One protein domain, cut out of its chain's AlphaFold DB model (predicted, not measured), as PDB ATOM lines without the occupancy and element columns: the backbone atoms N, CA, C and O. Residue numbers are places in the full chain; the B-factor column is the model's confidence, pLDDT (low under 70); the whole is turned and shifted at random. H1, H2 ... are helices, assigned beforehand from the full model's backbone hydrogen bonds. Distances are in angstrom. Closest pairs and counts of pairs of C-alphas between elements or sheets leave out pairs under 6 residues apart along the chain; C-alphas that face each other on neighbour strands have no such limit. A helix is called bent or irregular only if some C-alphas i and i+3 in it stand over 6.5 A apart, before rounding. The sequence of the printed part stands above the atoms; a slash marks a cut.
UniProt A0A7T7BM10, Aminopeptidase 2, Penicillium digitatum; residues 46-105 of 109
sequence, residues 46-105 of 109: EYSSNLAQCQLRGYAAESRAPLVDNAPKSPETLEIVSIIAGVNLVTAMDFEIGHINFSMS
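Overview. This is residues 46 to 105 of the 109 residues of the protein "Aminopeptidase 2" of Penicillium digitatum (UniProt A0A7T7BM10). With little regular structure, this is a loose, mostly loop-built model: two short helices, H1 then H2, make a corner, and two long unnamed stretches, residues 46 to 65 and 86 to 105, run beyond it and are tied by short antiparallel pairings. The printed part has 60 residues, 19 of them in the two named helices, with no named strand; the class is all helix. The radius of gyration of the C-alphas is 13.6 A and the spans are 35 by 26 by 20 A.

Along the chain. The printed part begins at C-alpha 46 (-38.298, 4.466, -12.777). H1, residues 66 to 73, is 10.9 A long and only just irregular: C-alphas 69 and 72 are 6.6 A apart. H2, residues 75 to 85, is 15.0 A long and ends at C-alpha 85 (-12.653, 10.072, 2.043).

Arrangement. Residues 55 to 56 pair antiparallel with 46 to 47 and with 100 to 101. H1 and H2 are close but not clearly touching; their closest C-alphas, of Pro 72 and Leu 78, are 6.7 A apart. They run the same way at a steep tilt of 54 degrees. Every O i to N i+4 pair is within hydrogen-bond range in H2, 2 of 4 in H1.

Size, cuts and confidence. The C-alphas farthest apart, of Asn 88 and Ser 105, are 37.1 A apart. The printed part has no cut, and the link from H1 to H2 is tight. The pLDDT is under 70 at residues 63 to 64 and 105.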
ATOM      1  N   GLU A  46     -37.734   4.975 -14.016       91.44
ATOM      2  CA  GLU A  46     -38.298   4.466 -12.777       91.44
ATOM      3  C   GLU A  46     -38.103   2.957 -12.684       91.44
ATOM      4  O   GLU A  46     -38.347   2.201 -13.627       91.44
ATOM      5  N   TYR A  47     -37.651   2.530 -11.517       90.69
ATOM      6  CA  TYR A  47     -37.457   1.141 -11.177       90.69
ATOM      7  C   TYR A  47     -38.010   0.889  -9.779       90.69
ATOM      8  O   TYR A  47     -37.789   1.679  -8.861       90.69
ATOM      9  N   SER A  48     -38.705  -0.227  -9.612       91.06
ATOM     10  CA  SER A  48     -39.198  -0.687  -8.320       91.06
ATOM     11  C   SER A  48     -38.684  -2.094  -8.035       91.06
ATOM     12  O   SER A  48     -38.422  -2.897  -8.932       91.06
ATOM     13  N   SER A  49     -38.497  -2.389  -6.756       86.50
ATOM     14  CA  SER A  49     -38.098  -3.701  -6.266       86.50
ATOM     15  C   SER A  49     -38.790  -4.011  -4.945       86.50
ATOM     16  O   SER A  49     -39.430  -3.158  -4.333       86.50
ATOM     17  N   ASN A  50     -38.605  -5.234  -4.460       86.06
ATOM     18  CA  ASN A  50     -39.029  -5.631  -3.120       86.06
ATOM     19  C   ASN A  50     -38.333  -4.842  -1.992       86.06
ATOM     20  O   ASN A  50     -38.806  -4.888  -0.862       86.06
ATOM     21  N   LEU A  51     -37.217  -4.157  -2.275       84.56
ATOM     22  CA  LEU A  51     -36.449  -3.376  -1.297       84.56
ATOM     23  C   LEU A  51     -36.716  -1.868  -1.381       84.56
ATOM     24  O   LEU A  51     -36.487  -1.153  -0.410       84.56
ATOM     25  N   ALA A  52     -37.175  -1.377  -2.530       85.44
ATOM     26  CA  ALA A  52     -37.432   0.038  -2.759       85.44
ATOM     27  C   ALA A  52     -38.597   0.197  -3.737       85.44
ATOM     28  O   ALA A  52     -38.528  -0.261  -4.878       85.44
ATOM     29  N   GLN A  53     -39.664   0.856  -3.284       87.56
ATOM     30  CA  GLN A  53     -40.906   0.969  -4.050       87.56
ATOM     31  C   GLN A  53     -40.781   1.897  -5.263       87.56
ATOM     32  O   GLN A  53     -41.496   1.705  -6.239       87.56
ATOM     33  N   CYS A  54     -39.878   2.879  -5.216       90.00
ATOM     34  CA  CYS A  54     -39.666   3.818  -6.310       90.00
ATOM     35  C   CYS A  54     -38.219   4.329  -6.312       90.00
ATOM     36  O   CYS A  54     -37.745   4.928  -5.340       90.00
ATOM     37  N   GLN A  55     -37.509   4.077  -7.408       92.69
ATOM     38  CA  GLN A  55     -36.123   4.480  -7.628       92.69
ATOM     39  C   GLN A  55     -35.980   5.093  -9.020       92.69
ATOM     40  O   GLN A  55     -36.648   4.658  -9.950       92.69
ATOM     41  N   LEU A  56     -35.068   6.050  -9.189       91.88
ATOM     42  CA  LEU A  56     -34.657   6.565 -10.497       91.88
ATOM     43  C   LEU A  56     -33.215   6.139 -10.770       91.88
ATOM     44  O   LEU A  56     -32.315   6.512 -10.012       91.88
ATOM     45  N   ARG A  57     -32.978   5.369 -11.839       91.56
ATOM     46  CA  ARG A  57     -31.649   4.813 -12.172       91.56
ATOM     47  C   ARG A  57     -31.297   5.028 -13.643       91.56
ATOM     48  O   ARG A  57     -32.176   5.021 -14.497       91.56
ATOM     49  N   GLY A  58     -30.019   5.252 -13.949       90.25
ATOM     50  CA  GLY A  58     -29.534   5.403 -15.329       90.25
ATOM     51  C   GLY A  58     -29.912   6.705 -16.049       90.25
ATOM     52  O   GLY A  58     -29.522   6.897 -17.197       90.25
ATOM     53  N   TYR A  59     -30.652   7.616 -15.412       89.25
ATOM     54  CA  TYR A  59     -31.173   8.814 -16.082       89.25
ATOM     55  C   TYR A  59     -30.124   9.903 -16.337       89.25
ATOM     56  O   TYR A  59     -30.302  10.723 -17.240       89.25
ATOM     57  N   ALA A  60     -29.057   9.944 -15.533       88.62
ATOM     58  CA  ALA A  60     -28.035  10.983 -15.627       88.62
ATOM     59  C   ALA A  60     -27.280  10.907 -16.963       88.62
ATOM     60  O   ALA A  60     -27.110  11.924 -17.634       88.62
ATOM     61  N   ALA A  61     -26.937   9.690 -17.396       80.31
ATOM     62  CA  ALA A  61     -26.154   9.444 -18.604       80.31
ATOM     63  C   ALA A  61     -26.858   9.874 -19.911       80.31
ATOM     64  O   ALA A  61     -26.200  10.170 -20.904       80.31
ATOM     65  N   GLU A  62     -28.192   9.947 -19.944       70.25
ATOM     66  CA  GLU A  62     -28.958  10.171 -21.182       70.25
ATOM     67  C   GLU A  62     -29.234  11.656 -21.512       70.25
ATOM     68  O   GLU A  62     -30.286  12.002 -22.046       70.25
ATOM     69  N   SER A  63     -28.286  12.568 -21.258       63.53
ATOM     70  CA  SER A  63     -28.336  14.016 -21.594       63.53
ATOM     71  C   SER A  63     -29.471  14.849 -20.965       63.53
ATOM     72  O   SER A  63     -29.454  16.076 -21.048       63.53
ATOM     73  N   ARG A  64     -30.439  14.217 -20.289       69.69
ATOM     74  CA  ARG A  64     -31.596  14.882 -19.660       69.69
ATOM     75  C   ARG A  64     -31.288  15.493 -18.293       69.69
ATOM     76  O   ARG A  64     -32.087  16.280 -17.793       69.69
ATOM     77  N   ALA A  65     -30.140  15.166 -17.699       84.56
ATOM     78  CA  ALA A  65     -29.697  15.725 -16.424       84.56
ATOM     79  C   ALA A  65     -28.182  16.024 -16.426       84.56
ATOM     80  O   ALA A  65     -27.435  15.442 -15.640       84.56
ATOM     81  N   PRO A  66     -27.703  16.951 -17.279       87.44
ATOM     82  CA  PRO A  66     -26.270  17.197 -17.467       87.44
ATOM     83  C   PRO A  66     -25.573  17.669 -16.188       87.44
ATOM     84  O   PRO A  66     -24.416  17.343 -15.956       87.44
ATOM     85  N   LEU A  67     -26.277  18.412 -15.329       89.19
ATOM     86  CA  LEU A  67     -25.735  18.834 -14.040       89.19
ATOM     87  C   LEU A  67     -25.528  17.641 -13.088       89.19
ATOM     88  O   LEU A  67     -24.558  17.627 -12.342       89.19
ATOM     89  N   VAL A  68     -26.406  16.635 -13.141       91.31
ATOM     90  CA  VAL A  68     -26.299  15.418 -12.321       91.31
ATOM     91  C   VAL A  68     -25.181  14.510 -12.830       91.31
ATOM     92  O   VAL A  68     -24.467  13.935 -12.018       91.31
ATOM     93  N   ASP A  69     -25.003  14.401 -14.150       91.75
ATOM     94  CA  ASP A  69     -23.950  13.563 -14.736       91.75
ATOM     95  C   ASP A  69     -22.551  14.176 -14.579       91.75
ATOM     96  O   ASP A  69     -21.600  13.492 -14.203       91.75
ATOM     97  N   ASN A  70     -22.422  15.483 -14.831       91.88
ATOM     98  CA  ASN A  70     -21.120  16.144 -14.888       91.88
ATOM     99  C   ASN A  70     -20.585  16.561 -13.520       91.88
ATOM    100  O   ASN A  70     -19.373  16.520 -13.317       91.88
ATOM    101  N   ALA A  71     -21.442  16.982 -12.581       92.50
ATOM    102  CA  ALA A  71     -20.957  17.515 -11.309       92.50
ATOM    103  C   ALA A  71     -20.096  16.494 -10.536       92.50
ATOM    104  O   ALA A  71     -18.969  16.843 -10.185       92.50
ATOM    105  N   PRO A  72     -20.505  15.218 -10.372       90.38
ATOM    106  CA  PRO A  72     -19.679  14.210  -9.701       90.38
ATOM    107  C   PRO A  72     -18.388  13.846 -10.450       90.38
ATOM    108  O   PRO A  72     -17.458  13.343  -9.827       90.38
ATOM    109  N   LYS A  73     -18.325  14.086 -11.768       92.25
ATOM    110  CA  LYS A  73     -17.147  13.828 -12.619       92.25
ATOM    111  C   LYS A  73     -16.171  15.008 -12.663       92.25
ATOM    112  O   LYS A  73     -15.067  14.860 -13.182       92.25
ATOM    113  N   SER A  74     -16.575  16.182 -12.170       95.12
ATOM    114  CA  SER A  74     -15.717  17.369 -12.184       95.12
ATOM    115  C   SER A  74     -14.466  17.153 -11.319       95.12
ATOM    116  O   SER A  74     -14.581  16.576 -10.230       95.12
ATOM    117  N   PRO A  75     -13.281  17.612 -11.768       95.81
ATOM    118  CA  PRO A  75     -12.049  17.521 -10.984       95.81
ATOM    119  C   PRO A  75     -12.198  18.107  -9.578       95.81
ATOM    120  O   PRO A  75     -11.748  17.498  -8.614       95.81
ATOM    121  N   GLU A  76     -12.899  19.233  -9.452       95.25
ATOM    122  CA  GLU A  76     -13.115  19.933  -8.187       95.25
ATOM    123  C   GLU A  76     -13.959  19.100  -7.213       95.25
ATOM    124  O   GLU A  76     -13.638  18.998  -6.028       95.25
ATOM    125  N   THR A  77     -15.026  18.457  -7.701       95.12
ATOM    126  CA  THR A  77     -15.849  17.580  -6.854       95.12
ATOM    127  C   THR A  77     -15.068  16.340  -6.436       95.12
ATOM    128  O   THR A  77     -15.096  15.968  -5.263       95.12
ATOM    129  N   LEU A  78     -14.342  15.711  -7.365       95.38
ATOM    130  CA  LEU A  78     -13.535  14.529  -7.064       95.38
ATOM    131  C   LEU A  78     -12.423  14.834  -6.061       95.38
ATOM    132  O   LEU A  78     -12.184  14.018  -5.173       95.38
ATOM    133  N   GLU A  79     -11.786  16.000  -6.153       95.88
ATOM    134  CA  GLU A  79     -10.773  16.446  -5.196       95.88
ATOM    135  C   GLU A  79     -11.366  16.597  -3.788       95.88
ATOM    136  O   GLU A  79     -10.866  15.985  -2.843       95.88
ATOM    137  N   ILE A  80     -12.479  17.328  -3.650       94.62
ATOM    138  CA  ILE A  80     -13.146  17.540  -2.356       94.62
ATOM    139  C   ILE A  80     -13.565  16.205  -1.733       94.62
ATOM    140  O   ILE A  80     -13.273  15.943  -0.565       94.62
ATOM    141  N   VAL A  81     -14.231  15.335  -2.499       92.94
ATOM    142  CA  VAL A  81     -14.709  14.048  -1.976       92.94
ATOM    143  C   VAL A  81     -13.531  13.117  -1.657       92.94
ATOM    144  O   VAL A  81     -13.591  12.408  -0.655       92.94
ATOM    145  N   SER A  82     -12.433  13.158  -2.423       93.44
ATOM    146  CA  SER A  82     -11.212  12.391  -2.119       93.44
ATOM    147  C   SER A  82     -10.551  12.845  -0.815       93.44
ATOM    148  O   SER A  82     -10.144  12.009  -0.008       93.44
ATOM    149  N   ILE A  83     -10.495  14.159  -0.561       92.75
ATOM    150  CA  ILE A  83      -9.998  14.713   0.709       92.75
ATOM    151  C   ILE A  83     -10.857  14.214   1.874       92.75
ATOM    152  O   ILE A  83     -10.325  13.743   2.876       92.75
ATOM    153  N   ILE A  84     -12.183  14.272   1.729       90.94
ATOM    154  CA  ILE A  84     -13.128  13.824   2.761       90.94
ATOM    155  C   ILE A  84     -13.007  12.314   3.010       90.94
ATOM    156  O   ILE A  84     -13.058  11.873   4.157       90.94
ATOM    157  N   ALA A  85     -12.820  11.520   1.954       89.94
ATOM    158  CA  ALA A  85     -12.653  10.072   2.043       89.94
ATOM    159  C   ALA A  85     -11.252   9.638   2.512       89.94
ATOM    160  O   ALA A  85     -11.053   8.467   2.831       89.94
ATOM    161  N   GLY A  86     -10.270  10.545   2.534       89.75
ATOM    162  CA  GLY A  86      -8.880  10.240   2.884       89.75
ATOM    163  C   GLY A  86      -8.153   9.343   1.873       89.75
ATOM    164  O   GLY A  86      -7.075   8.832   2.178       89.75
ATOM    165  N   VAL A  87      -8.730   9.131   0.687       90.12
ATOM    166  CA  VAL A  87      -8.188   8.312  -0.407       90.12
ATOM    167  C   VAL A  87      -8.610   8.898  -1.752       90.12
ATOM    168  O   VAL A  87      -9.661   9.525  -1.856       90.12
ATOM    169  N   ASN A  88      -7.819   8.663  -2.799       93.50
ATOM    170  CA  ASN A  88      -8.160   9.119  -4.148       93.50
ATOM    171  C   ASN A  88      -9.351   8.330  -4.701       93.50
ATOM    172  O   ASN A  88      -9.291   7.101  -4.802       93.50
ATOM    173  N   LEU A  89     -10.409   9.041  -5.088       91.94
ATOM    174  CA  LEU A  89     -11.622   8.463  -5.653       91.94
ATOM    175  C   LEU A  89     -11.735   8.739  -7.152       91.94
ATOM    176  O   LEU A  89     -11.245   9.738  -7.672       91.94
ATOM    177  N   VAL A  90     -12.442   7.842  -7.834       93.81
ATOM    178  CA  VAL A  90     -12.839   7.972  -9.238       93.81
ATOM    179  C   VAL A  90     -14.312   7.605  -9.367       93.81
ATOM    180  O   VAL A  90     -14.828   6.788  -8.599       93.81
ATOM    181  N   THR A  91     -15.003   8.167 -10.354       91.31
ATOM    182  CA  THR A  91     -16.355   7.718 -10.701       91.31
ATOM    183  C   THR A  91     -16.276   6.332 -11.335       91.31
ATOM    184  O   THR A  91     -15.750   6.179 -12.434       91.31
ATOM    185  N   ALA A  92     -16.772   5.316 -10.631       90.06
ATOM    186  CA  ALA A  92     -16.608   3.922 -11.043       90.06
ATOM    187  C   ALA A  92     -17.705   3.411 -11.994       90.06
ATOM    188  O   ALA A  92     -17.457   2.488 -12.766       90.06
ATOM    189  N   MET A  93     -18.925   3.958 -11.914       90.25
ATOM    190  CA  MET A  93     -20.095   3.432 -12.626       90.25
ATOM    191  C   MET A  93     -20.960   4.567 -13.173       90.25
ATOM    192  O   MET A  93     -21.744   5.152 -12.428       90.25
ATOM    193  N   ASP A  94     -20.867   4.840 -14.475       88.19
ATOM    194  CA  ASP A  94     -21.636   5.916 -15.121       88.19
ATOM    195  C   ASP A  94     -23.155   5.734 -14.980       88.19
ATOM    196  O   ASP A  94     -23.887   6.698 -14.770       88.19
ATOM    197  N   PHE A  95     -23.640   4.491 -15.045       89.69
ATOM    198  CA  PHE A  95     -25.073   4.190 -14.964       89.69
ATOM    199  C   PHE A  95     -25.692   4.520 -13.593       89.69
ATOM    200  O   PHE A  95     -26.872   4.860 -13.510       89.69
ATOM    201  N   GLU A  96     -24.909   4.440 -12.513       90.62
ATOM    202  CA  GLU A  96     -25.396   4.684 -11.144       90.62
ATOM    203  C   GLU A  96     -25.258   6.143 -10.703       90.62
ATOM    204  O   GLU A  96     -25.656   6.499  -9.590       90.62
ATOM    205  N   ILE A  97     -24.720   7.012 -11.562       91.38
ATOM    206  CA  ILE A  97     -24.595   8.428 -11.236       91.38
ATOM    207  C   ILE A  97     -25.984   9.027 -11.020       91.38
ATOM    208  O   ILE A  97     -26.878   8.937 -11.861       91.38
ATOM    209  N   GLY A  98     -26.152   9.647  -9.853       90.00
ATOM    210  CA  GLY A  98     -27.384  10.326  -9.484       90.00
ATOM    211  C   GLY A  98     -28.546   9.403  -9.134       90.00
ATOM    212  O   GLY A  98     -29.665   9.904  -9.114       90.00
ATOM    213  N   HIS A  99     -28.323   8.111  -8.860       92.62
ATOM    214  CA  HIS A  99     -29.371   7.198  -8.387       92.62
ATOM    215  C   HIS A  99     -30.124   7.790  -7.186       92.62
ATOM    216  O   HIS A  99     -29.527   8.215  -6.195       92.62
ATOM    217  N   ILE A 100     -31.454   7.823  -7.290       91.12
ATOM    218  CA  ILE A 100     -32.355   8.357  -6.267       91.12
ATOM    219  C   ILE A 100     -33.330   7.284  -5.806       91.12
ATOM    220  O   ILE A 100     -33.954   6.618  -6.624       91.12
ATOM    221  N   ASN A 101     -33.498   7.185  -4.488       91.69
ATOM    222  CA  ASN A 101     -34.615   6.493  -3.859       91.69
ATOM    223  C   ASN A 101     -35.669   7.532  -3.480       91.69
ATOM    224  O   ASN A 101     -35.357   8.491  -2.767       91.69
ATOM    225  N   PHE A 102     -36.906   7.347  -3.933       88.50
ATOM    226  CA  PHE A 102     -38.021   8.169  -3.486       88.50
ATOM    227  C   PHE A 102     -38.631   7.545  -2.235       88.50
ATOM    228  O   PHE A 102     -39.237   6.476  -2.287       88.50
ATOM    229  N   SER A 103     -38.479   8.232  -1.107       81.81
ATOM    230  CA  SER A 103     -39.216   7.904   0.109       81.81
ATOM    231  C   SER A 103     -40.580   8.576   0.041       81.81
ATOM    232  O   SER A 103     -40.671   9.801   0.101       81.81
ATOM    233  N   MET A 104     -41.636   7.780  -0.097       71.19
ATOM    234  CA  MET A 104     -43.004   8.243   0.102       71.19
ATOM    235  C   MET A 104     -43.378   7.957   1.554       71.19
ATOM    236  O   MET A 104     -43.364   6.803   1.975       71.19
ATOM    237  N   SER A 105     -43.670   8.997   2.329       64.50
ATOM    238  CA  SER A 105     -44.400   8.828   3.583       64.50
ATOM    239  C   SER A 105     -45.861   8.577   3.225       64.50
ATOM    240  O   SER A 105     -46.484   9.427   2.585       64.50
TER     241      SER A 105